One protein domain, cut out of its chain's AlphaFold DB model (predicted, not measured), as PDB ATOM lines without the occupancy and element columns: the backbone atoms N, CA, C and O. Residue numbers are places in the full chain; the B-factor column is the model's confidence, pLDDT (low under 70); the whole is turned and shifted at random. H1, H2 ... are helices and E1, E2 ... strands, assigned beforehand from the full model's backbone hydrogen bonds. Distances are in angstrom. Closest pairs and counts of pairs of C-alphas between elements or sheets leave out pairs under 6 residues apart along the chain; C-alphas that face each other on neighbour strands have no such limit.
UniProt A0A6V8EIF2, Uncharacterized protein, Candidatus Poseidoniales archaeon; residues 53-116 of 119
ATOM      1  N   TRP A  53     261.613  -1.789  13.517       93.56
ATOM      2  CA  TRP A  53     262.427  -0.937  12.668       93.56
ATOM      3  C   TRP A  53     261.602  -0.550  11.449       93.56
ATOM      4  O   TRP A  53     260.927  -1.392  10.844       93.56
ATOM      5  N   PHE A  54     261.667   0.721  11.096       94.38
ATOM      6  CA  PHE A  54     261.017   1.290   9.930       94.38
ATOM      7  C   PHE A  54     262.035   1.327   8.804       94.38
ATOM      8  O   PHE A  54     263.140   1.832   8.989       94.38
ATOM      9  N   GLY A  55     261.689   0.730   7.671       94.69
ATOM     10  CA  GLY A  55     262.594   0.603   6.541       94.69
ATOM     11  C   GLY A  55     262.044   1.242   5.283       94.69
ATOM     12  O   GLY A  55     260.828   1.326   5.101       94.69
ATOM     13  N   ALA A  56     262.938   1.643   4.390       95.38
ATOM     14  CA  ALA A  56     262.565   2.117   3.069       95.38
ATOM     15  C   ALA A  56     263.621   1.781   2.013       95.38
ATOM     16  O   ALA A  56     264.795   1.590   2.329       95.38
ATOM     17  N   ILE A  57     263.184   1.722   0.756       95.56
ATOM     18  CA  ILE A  57     264.053   1.660  -0.421       95.56
ATOM     19  C   ILE A  57     264.043   3.027  -1.107       95.56
ATOM     20  O   ILE A  57     262.977   3.553  -1.435       95.56
ATOM     21  N   SER A  58     265.230   3.581  -1.332       94.25
ATOM     22  CA  SER A  58     265.463   4.891  -1.947       94.25
ATOM     23  C   SER A  58     266.512   4.797  -3.058       94.25
ATOM     24  O   SER A  58     267.246   3.816  -3.144       94.25
ATOM     25  N   ASN A  59     266.607   5.827  -3.896       94.00
ATOM     26  CA  ASN A  59     267.756   6.022  -4.790       94.00
ATOM     27  C   ASN A  59     268.897   6.802  -4.117       94.00
ATOM     28  O   ASN A  59     269.995   6.878  -4.659       94.00
ATOM     29  N   GLU A  60     268.637   7.382  -2.946       89.94
ATOM     30  CA  GLU A  60     269.552   8.275  -2.240       89.94
ATOM     31  C   GLU A  60     269.795   7.789  -0.811       89.94
ATOM     32  O   GLU A  60     268.933   7.159  -0.191       89.94
ATOM     33  N   ILE A  61     270.981   8.097  -0.288       87.62
ATOM     34  CA  ILE A  61     271.342   7.821   1.103       87.62
ATOM     35  C   ILE A  61     270.723   8.902   1.990       87.62
ATOM     36  O   ILE A  61     270.897  10.090   1.735       87.62
ATOM     37  N   ILE A  62     270.057   8.486   3.066       85.12
ATOM     38  CA  ILE A  62     269.640   9.386   4.144       85.12
ATOM     39  C   ILE A  62     270.717   9.350   5.228       85.12
ATOM     40  O   ILE A  62     270.966   8.306   5.839       85.12
ATOM     41  N   GLU A  63     271.383  10.483   5.449       82.06
ATOM     42  CA  GLU A  63     272.409  10.602   6.485       82.06
ATOM     43  C   GLU A  63     271.830  10.375   7.889       82.06
ATOM     44  O   GLU A  63     270.715  10.783   8.207       82.06
ATOM     45  N   GLY A  64     272.611   9.722   8.754       81.25
ATOM     46  CA  GLY A  64     272.233   9.471  10.149       81.25
ATOM     47  C   GLY A  64     271.365   8.229  10.389       81.25
ATOM     48  O   GLY A  64     271.155   7.870  11.550       81.25
ATOM     49  N   GLU A  65     270.924   7.544   9.331       87.50
ATOM     50  CA  GLU A  65     270.188   6.279   9.406       87.50
ATOM     51  C   GLU A  65     271.060   5.086   8.976       87.50
ATOM     52  O   GLU A  65     272.068   5.227   8.272       87.50
ATOM     53  N   ILE A  66     270.684   3.880   9.418       92.12
ATOM     54  CA  ILE A  66     271.361   2.651   8.988       92.12
ATOM     55  C   ILE A  66     271.024   2.437   7.517       92.12
ATOM     56  O   ILE A  66     269.849   2.367   7.172       92.12
ATOM     57  N   HIS A  67     272.031   2.287   6.660       92.75
ATOM     58  CA  HIS A  67     271.807   2.060   5.238       92.75
ATOM     59  C   HIS A  67     272.757   1.023   4.636       92.75
ATOM     60  O   HIS A  67     273.834   0.748   5.172       92.75
ATOM     61  N   GLY A  68     272.348   0.460   3.501       90.94
ATOM     62  CA  GLY A  68     273.152  -0.444   2.687       90.94
ATOM     63  C   GLY A  68     272.778  -0.351   1.211       90.94
ATOM     64  O   GLY A  68     271.603  -0.268   0.857       90.94
ATOM     65  N   THR A  69     273.785  -0.369   0.341       92.19
ATOM     66  CA  THR A  69     273.583  -0.361  -1.111       92.19
ATOM     67  C   THR A  69     273.270  -1.768  -1.604       92.19
ATOM     68  O   THR A  69     273.990  -2.727  -1.318       92.19
ATOM     69  N   ARG A  70     272.182  -1.894  -2.356       90.44
ATOM     70  CA  ARG A  70     271.738  -3.139  -2.977       90.44
ATOM     71  C   ARG A  70     272.424  -3.336  -4.326       90.44
ATOM     72  O   ARG A  70     272.935  -2.403  -4.934       90.44
ATOM     73  N   SER A  71     272.395  -4.566  -4.832       91.62
ATOM     74  CA  SER A  71     272.982  -4.911  -6.137       91.62
ATOM     75  C   SER A  71     272.310  -4.218  -7.328       91.62
ATOM     76  O   SER A  71     272.875  -4.190  -8.414       91.62
ATOM     77  N   ASP A  72     271.095  -3.699  -7.141       91.44
ATOM     78  CA  ASP A  72     270.353  -2.900  -8.122       91.44
ATOM     79  C   ASP A  72     270.672  -1.391  -8.017       91.44
ATOM     80  O   ASP A  72     270.000  -0.581  -8.647       91.44
ATOM     81  N   ASN A  73     271.700  -1.016  -7.240       92.75
ATOM     82  CA  ASN A  73     272.114   0.350  -6.897       92.75
ATOM     83  C   ASN A  73     271.093   1.169  -6.092       92.75
ATOM     84  O   ASN A  73     271.360   2.332  -5.790       92.75
ATOM     85  N   THR A  74     269.965   0.582  -5.687       95.56
ATOM     86  CA  THR A  74     269.080   1.226  -4.711       95.56
ATOM     87  C   THR A  74     269.676   1.133  -3.308       95.56
ATOM     88  O   THR A  74     270.549   0.307  -3.021       95.56
ATOM     89  N   VAL A  75     269.211   1.992  -2.413       94.50
ATOM     90  CA  VAL A  75     269.650   2.062  -1.023       94.50
ATOM     91  C   VAL A  75     268.531   1.539  -0.137       94.50
ATOM     92  O   VAL A  75     267.404   2.031  -0.187       94.50
ATOM     93  N   GLU A  76     268.842   0.537   0.679       94.50
ATOM     94  CA  GLU A  76     267.989   0.126   1.789       94.50
ATOM     95  C   GLU A  76     268.339   0.957   3.023       94.50
ATOM     96  O   GLU A  76     269.517   1.110   3.344       94.50
ATOM     97  N   ILE A  77     267.323   1.485   3.701       95.06
ATOM     98  CA  ILE A  77     267.442   2.374   4.861       95.06
ATOM     99  C   ILE A  77     266.619   1.789   6.007       95.06
ATOM    100  O   ILE A  77     265.530   1.270   5.768       95.06
ATOM    101  N   TRP A  78     267.118   1.898   7.239       95.31
ATOM    102  CA  TRP A  78     266.467   1.441   8.463       95.31
ATOM    103  C   TRP A  78     266.603   2.461   9.595       95.31
ATOM    104  O   TRP A  78     267.710   2.905   9.904       95.31
ATOM    105  N   SER A  79     265.486   2.734  10.269       93.25
ATOM    106  CA  SER A  79     265.403   3.593  11.449       93.25
ATOM    107  C   SER A  79     264.679   2.910  12.601       93.25
ATOM    108  O   SER A  79     263.714   2.166  12.411       93.25
ATOM    109  N   ASP A  80     265.124   3.191  13.820       92.38
ATOM    110  CA  ASP A  80     264.405   2.881  15.054       92.38
ATOM    111  C   ASP A  80     263.693   4.095  15.665       92.38
ATOM    112  O   ASP A  80     263.030   3.953  16.694       92.38
ATOM    113  N   LYS A  81     263.813   5.273  15.042       90.12
ATOM    114  CA  LYS A  81     263.286   6.538  15.570       90.12
ATOM    115  C   LYS A  81     261.834   6.801  15.175       90.12
ATOM    116  O   LYS A  81     261.187   7.641  15.791       90.12
ATOM    117  N   GLY A  82     261.315   6.092  14.175       88.50
ATOM    118  CA  GLY A  82     259.956   6.280  13.675       88.50
ATOM    119  C   GLY A  82     259.848   6.029  12.179       88.50
ATOM    120  O   GLY A  82     260.793   5.555  11.549       88.50
ATOM    121  N   GLU A  83     258.675   6.329  11.626       88.50
ATOM    122  CA  GLU A  83     258.435   6.255  10.187       88.50
ATOM    123  C   GLU A  83     259.350   7.222   9.430       88.50
ATOM    124  O   GLU A  83     259.649   8.319   9.896       88.50
ATOM    125  N   LEU A  84     259.812   6.784   8.261       87.75
ATOM    126  CA  LEU A  84     260.651   7.591   7.387       87.75
ATOM    127  C   LEU A  84     259.753   8.505   6.552       87.75
ATOM    128  O   LEU A  84     258.852   8.026   5.862       87.75
ATOM    129  N   GLU A  85     260.018   9.808   6.584       85.81
ATOM    130  CA  GLU A  85     259.351  10.785   5.723       85.81
ATOM    131  C   GLU A  85     260.117  10.946   4.406       85.81
ATOM    132  O   GLU A  85     261.344  11.043   4.395       85.81
ATOM    133  N   GLY A  86     259.400  10.956   3.283       83.50
ATOM    134  CA  GLY A  86     260.004  11.110   1.961       83.50
ATOM    135  C   GLY A  86     259.289  10.330   0.864       83.50
ATOM    136  O   GLY A  86     258.300   9.633   1.098       83.50
ATOM    137  N   ASN A  87     259.801  10.463  -0.360       87.19
ATOM    138  CA  ASN A  87     259.299   9.734  -1.519       87.19
ATOM    139  C   ASN A  87     260.156   8.486  -1.757       87.19
ATOM    140  O   ASN A  87     261.230   8.558  -2.355       87.19
ATOM    141  N   PHE A  88     259.687   7.348  -1.254       94.00
ATOM    142  CA  PHE A  88     260.408   6.081  -1.303       94.00
ATOM    143  C   PHE A  88     259.835   5.146  -2.361       94.00
ATOM    144  O   PHE A  88     258.628   5.094  -2.584       94.00
ATOM    145  N   ILE A  89     260.706   4.334  -2.960       94.56
ATOM    146  CA  ILE A  89     260.319   3.267  -3.892       94.56
ATOM    147  C   ILE A  89     259.453   2.232  -3.167       94.56
ATOM    148  O   ILE A  89     258.506   1.684  -3.731       94.56
ATOM    149  N   GLN A  90     259.786   1.953  -1.905       93.62
ATOM    150  CA  GLN A  90     259.088   0.978  -1.080       93.62
ATOM    151  C   GLN A  90     259.246   1.311   0.405       93.62
ATOM    152  O   GLN A  90     260.348   1.628   0.839       93.62
ATOM    153  N   ILE A  91     258.171   1.155   1.183       94.44
ATOM    154  CA  ILE A  91     258.190   1.185   2.655       94.44
ATOM    155  C   ILE A  91     258.147  -0.242   3.201       94.44
ATOM    156  O   ILE A  91     257.469  -1.120   2.658       94.44
ATOM    157  N   MET A  92     258.873  -0.481   4.287       93.31
ATOM    158  CA  MET A  92     259.050  -1.789   4.905       93.31
ATOM    159  C   MET A  92     259.010  -1.680   6.429       93.31
ATOM    160  O   MET A  92     259.247  -0.628   7.012       93.31
ATOM    161  N   ASN A  93     258.739  -2.804   7.089       91.38
ATOM    162  CA  ASN A  93     258.859  -2.927   8.536       91.38
ATOM    163  C   ASN A  93     259.654  -4.190   8.855       91.38
ATOM    164  O   ASN A  93     259.406  -5.246   8.268       91.38
ATOM    165  N   TRP A  94     260.569  -4.086   9.811       88.12
ATOM    166  CA  TRP A  94     261.320  -5.214  10.343       88.12
ATOM    167  C   TRP A  94     261.099  -5.313  11.845       88.12
ATOM    168  O   TRP A  94     261.147  -4.321  12.560       88.12
ATOM    169  N   TYR A  95     260.868  -6.529  12.324       87.44
ATOM    170  CA  TYR A  95     260.783  -6.829  13.746       87.44
ATOM    171  C   TYR A  95     261.958  -7.745  14.069       87.44
ATOM    172  O   TYR A  95     262.054  -8.849  13.511       87.44
ATOM    173  N   GLY A  96     262.885  -7.242  14.889       86.75
ATOM    174  CA  GLY A  96     264.048  -8.004  15.324       86.75
ATOM    175  C   GLY A  96     265.235  -7.185  15.799       86.75
ATOM    176  O   GLY A  96     265.138  -6.012  16.162       86.75
ATOM    177  N   LYS A  97     266.386  -7.862  15.811       86.94
ATOM    178  CA  LYS A  97     267.687  -7.270  16.134       86.94
ATOM    179  C   LYS A  97     268.088  -6.212  15.106       86.94
ATOM    180  O   LYS A  97     267.470  -6.104  14.046       86.94
ATOM    181  N   ASN A  98     269.140  -5.463  15.438       89.88
ATOM    182  CA  ASN A  98     269.704  -4.413  14.598       89.88
ATOM    183  C   ASN A  98     269.902  -4.907  13.146       89.88
ATOM    184  O   ASN A  98     270.663  -5.857  12.941       89.88
ATOM    185  N   PRO A  99     269.255  -4.280  12.142       88.75
ATOM    186  CA  PRO A  99     269.346  -4.689  10.743       88.75
ATOM    187  C   PRO A  99     270.783  -4.788  10.217       88.75
ATOM    188  O   PRO A  99     271.076  -5.658   9.401       88.75
ATOM    189  N   LYS A 100     271.707  -3.975  10.747       88.56
ATOM    190  CA  LYS A 100     273.125  -3.985  10.366       88.56
ATOM    191  C   LYS A 100     273.841  -5.293  10.720       88.56
ATOM    192  O   LYS A 100     274.769  -5.682  10.019       88.56
ATOM    193  N   SER A 101     273.441  -5.959  11.806       87.06
ATOM    194  CA  SER A 101     274.091  -7.182  12.305       87.06
ATOM    195  C   SER A 101     273.211  -8.431  12.209       87.06
ATOM    196  O   SER A 101     273.716  -9.546  12.348       87.06
ATOM    197  N   ALA A 102     271.915  -8.277  11.923       81.31
ATOM    198  CA  ALA A 102     270.927  -9.352  12.005       81.31
ATOM    199  C   ALA A 102     271.265 -10.585  11.151       81.31
ATOM    200  O   ALA A 102     270.986 -11.710  11.566       81.31
ATOM    201  N   ILE A 103     271.851 -10.401   9.963       79.50
ATOM    202  CA  ILE A 103     272.246 -11.526   9.104       79.50
ATOM    203  C   ILE A 103     273.509 -12.198   9.631       79.50
ATOM    204  O   ILE A 103     273.501 -13.413   9.817       79.50
ATOM    205  N   SER A 104     274.561 -11.429   9.912       81.94
ATOM    206  CA  SER A 104     275.839 -11.966  10.390       81.94
ATOM    207  C   SER A 104     275.670 -12.759  11.684       81.94
ATOM    208  O   SER A 104     276.178 -13.869  11.789       81.94
ATOM    209  N   GLU A 105     274.871 -12.251  12.626       80.25
ATOM    210  CA  GLU A 105     274.559 -12.967  13.866       80.25
ATOM    211  C   GLU A 105     273.829 -14.291  13.606       80.25
ATOM    212  O   GLU A 105     274.138 -15.302  14.226       80.25
ATOM    213  N   ARG A 106     272.872 -14.320  12.670       77.31
ATOM    214  CA  ARG A 106     272.143 -15.555  12.332       77.31
ATOM    215  C   ARG A 106     273.019 -16.575  11.618       77.31
ATOM    216  O   ARG A 106     272.834 -17.768  11.836       77.31
ATOM    217  N   VAL A 107     273.930 -16.118  10.760       79.50
ATOM    218  CA  VAL A 107     274.917 -16.986  10.107       79.50
ATOM    219  C   VAL A 107     275.828 -17.603  11.161       79.50
ATOM    220  O   VAL A 107     275.976 -18.820  11.173       79.50
ATOM    221  N   GLN A 108     276.346 -16.788  12.081       84.12
ATOM    222  CA  GLN A 108     277.206 -17.245  13.167       84.12
ATOM    223  C   GLN A 108     276.500 -18.279  14.058       84.12
ATOM    224  O   GLN A 108     277.023 -19.374  14.240       84.12
ATOM    225  N   LEU A 109     275.265 -18.003  14.502       82.50
ATOM    226  CA  LEU A 109     274.462 -18.984  15.247       82.50
ATOM    227  C   LEU A 109     274.250 -20.286  14.460       82.50
ATOM    228  O   LEU A 109     274.233 -21.371  15.039       82.50
ATOM    229  N   GLY A 110     274.042 -20.183  13.145       79.06
ATOM    230  CA  GLY A 110     273.873 -21.342  12.275       79.06
ATOM    231  C   GLY A 110     275.126 -22.215  12.211       79.06
ATOM    232  O   GLY A 110     275.003 -23.437  12.266       79.06
ATOM    233  N   ILE A 111     276.306 -21.593  12.135       85.38
ATOM    234  CA  ILE A 111     277.606 -22.277  12.179       85.38
ATOM    235  C   ILE A 111     277.776 -22.980  13.530       85.38
ATOM    236  O   ILE A 111     277.951 -24.194  13.559       85.38
ATOM    237  N   GLU A 112     277.606 -22.250  14.635       89.00
ATOM    238  CA  GLU A 112     277.753 -22.787  15.998       89.00
ATOM    239  C   GLU A 112     276.814 -23.970  16.256       89.00
ATOM    240  O   GLU A 112     277.216 -24.993  16.805       89.00
ATOM    241  N   THR A 113     275.557 -23.872  15.814       84.56
ATOM    242  CA  THR A 113     274.578 -24.958  15.970       84.56
ATOM    243  C   THR A 113     274.989 -26.203  15.184       84.56
ATOM    244  O   THR A 113     274.832 -27.324  15.671       84.56
ATOM    245  N   ALA A 114     275.507 -26.025  13.966       83.88
ATOM    246  CA  ALA A 114     275.965 -27.136  13.143       83.88
ATOM    247  C   ALA A 114     277.181 -27.836  13.768       83.88
ATOM    248  O   ALA A 114     277.218 -29.063  13.791       83.88
ATOM    249  N   GLU A 115     278.126 -27.074  14.324       86.50
ATOM    250  CA  GLU A 115     279.320 -27.604  14.994       86.50
ATOM    251  C   GLU A 115     278.981 -28.336  16.301       86.50
ATOM    252  O   GLU A 115     279.507 -29.419  16.554       86.50
ATOM    253  N   LEU A 116     278.040 -27.813  17.095       77.88
ATOM    254  CA  LEU A 116     277.583 -28.446  18.341       77.88
ATOM    255  C   LEU A 116     276.824 -29.763  18.124       77.88
ATOM    256  O   LEU A 116     276.749 -30.580  19.035       77.88
TER     257      LEU A 116
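What this domain is: This is residues 53 to 116 of the 119 residues of an uncharacterized protein of Candidatus Poseidoniales archaeon (UniProt A0A6V8EIF2). A small, strongly twisted four-stranded sheet with its loops makes the body, and residues 106 to 116 of H1 stick out as an arm. The printed part has 64 residues, with E1, E2, E3, E4 and H1 along it; the antiparallel sheet runs E2, E3, E1, E4. The class is mixed, helices and strands; the whole is loose, radius of gyration of the C-alphas 13.9 A, spanning 47 by 25 by 19 A.

Where its parts are: E1, residues 53 to 58, begins at C-alpha (262.427, -0.937, 12.668) and measures 16.0 A. E2 is residues 66 to 69, E3 75 to 79, E4 90 to 95, 16.8 A. H1, residues 102 to 116, measures 21.2 A and ends at C-alpha (277.583, -28.446, 18.341).

How they stand to each other: E2 and E3 form a hairpin, N 68 to O 76 2.9 A. E3 pairs with E1, N 54 to O 79 2.8 A; E1 with edge strand E4, N 55 to O 92 2.9 A. H1, with every O i to N i+4 pair within hydrogen-bond range, is not on the sheet.

The domain as a whole: The C-alphas farthest apart, of Asn 87 and Leu 116, are 46.8 A apart. The printed part has no cut, no long link and no printed residue under 70 in pLDDT.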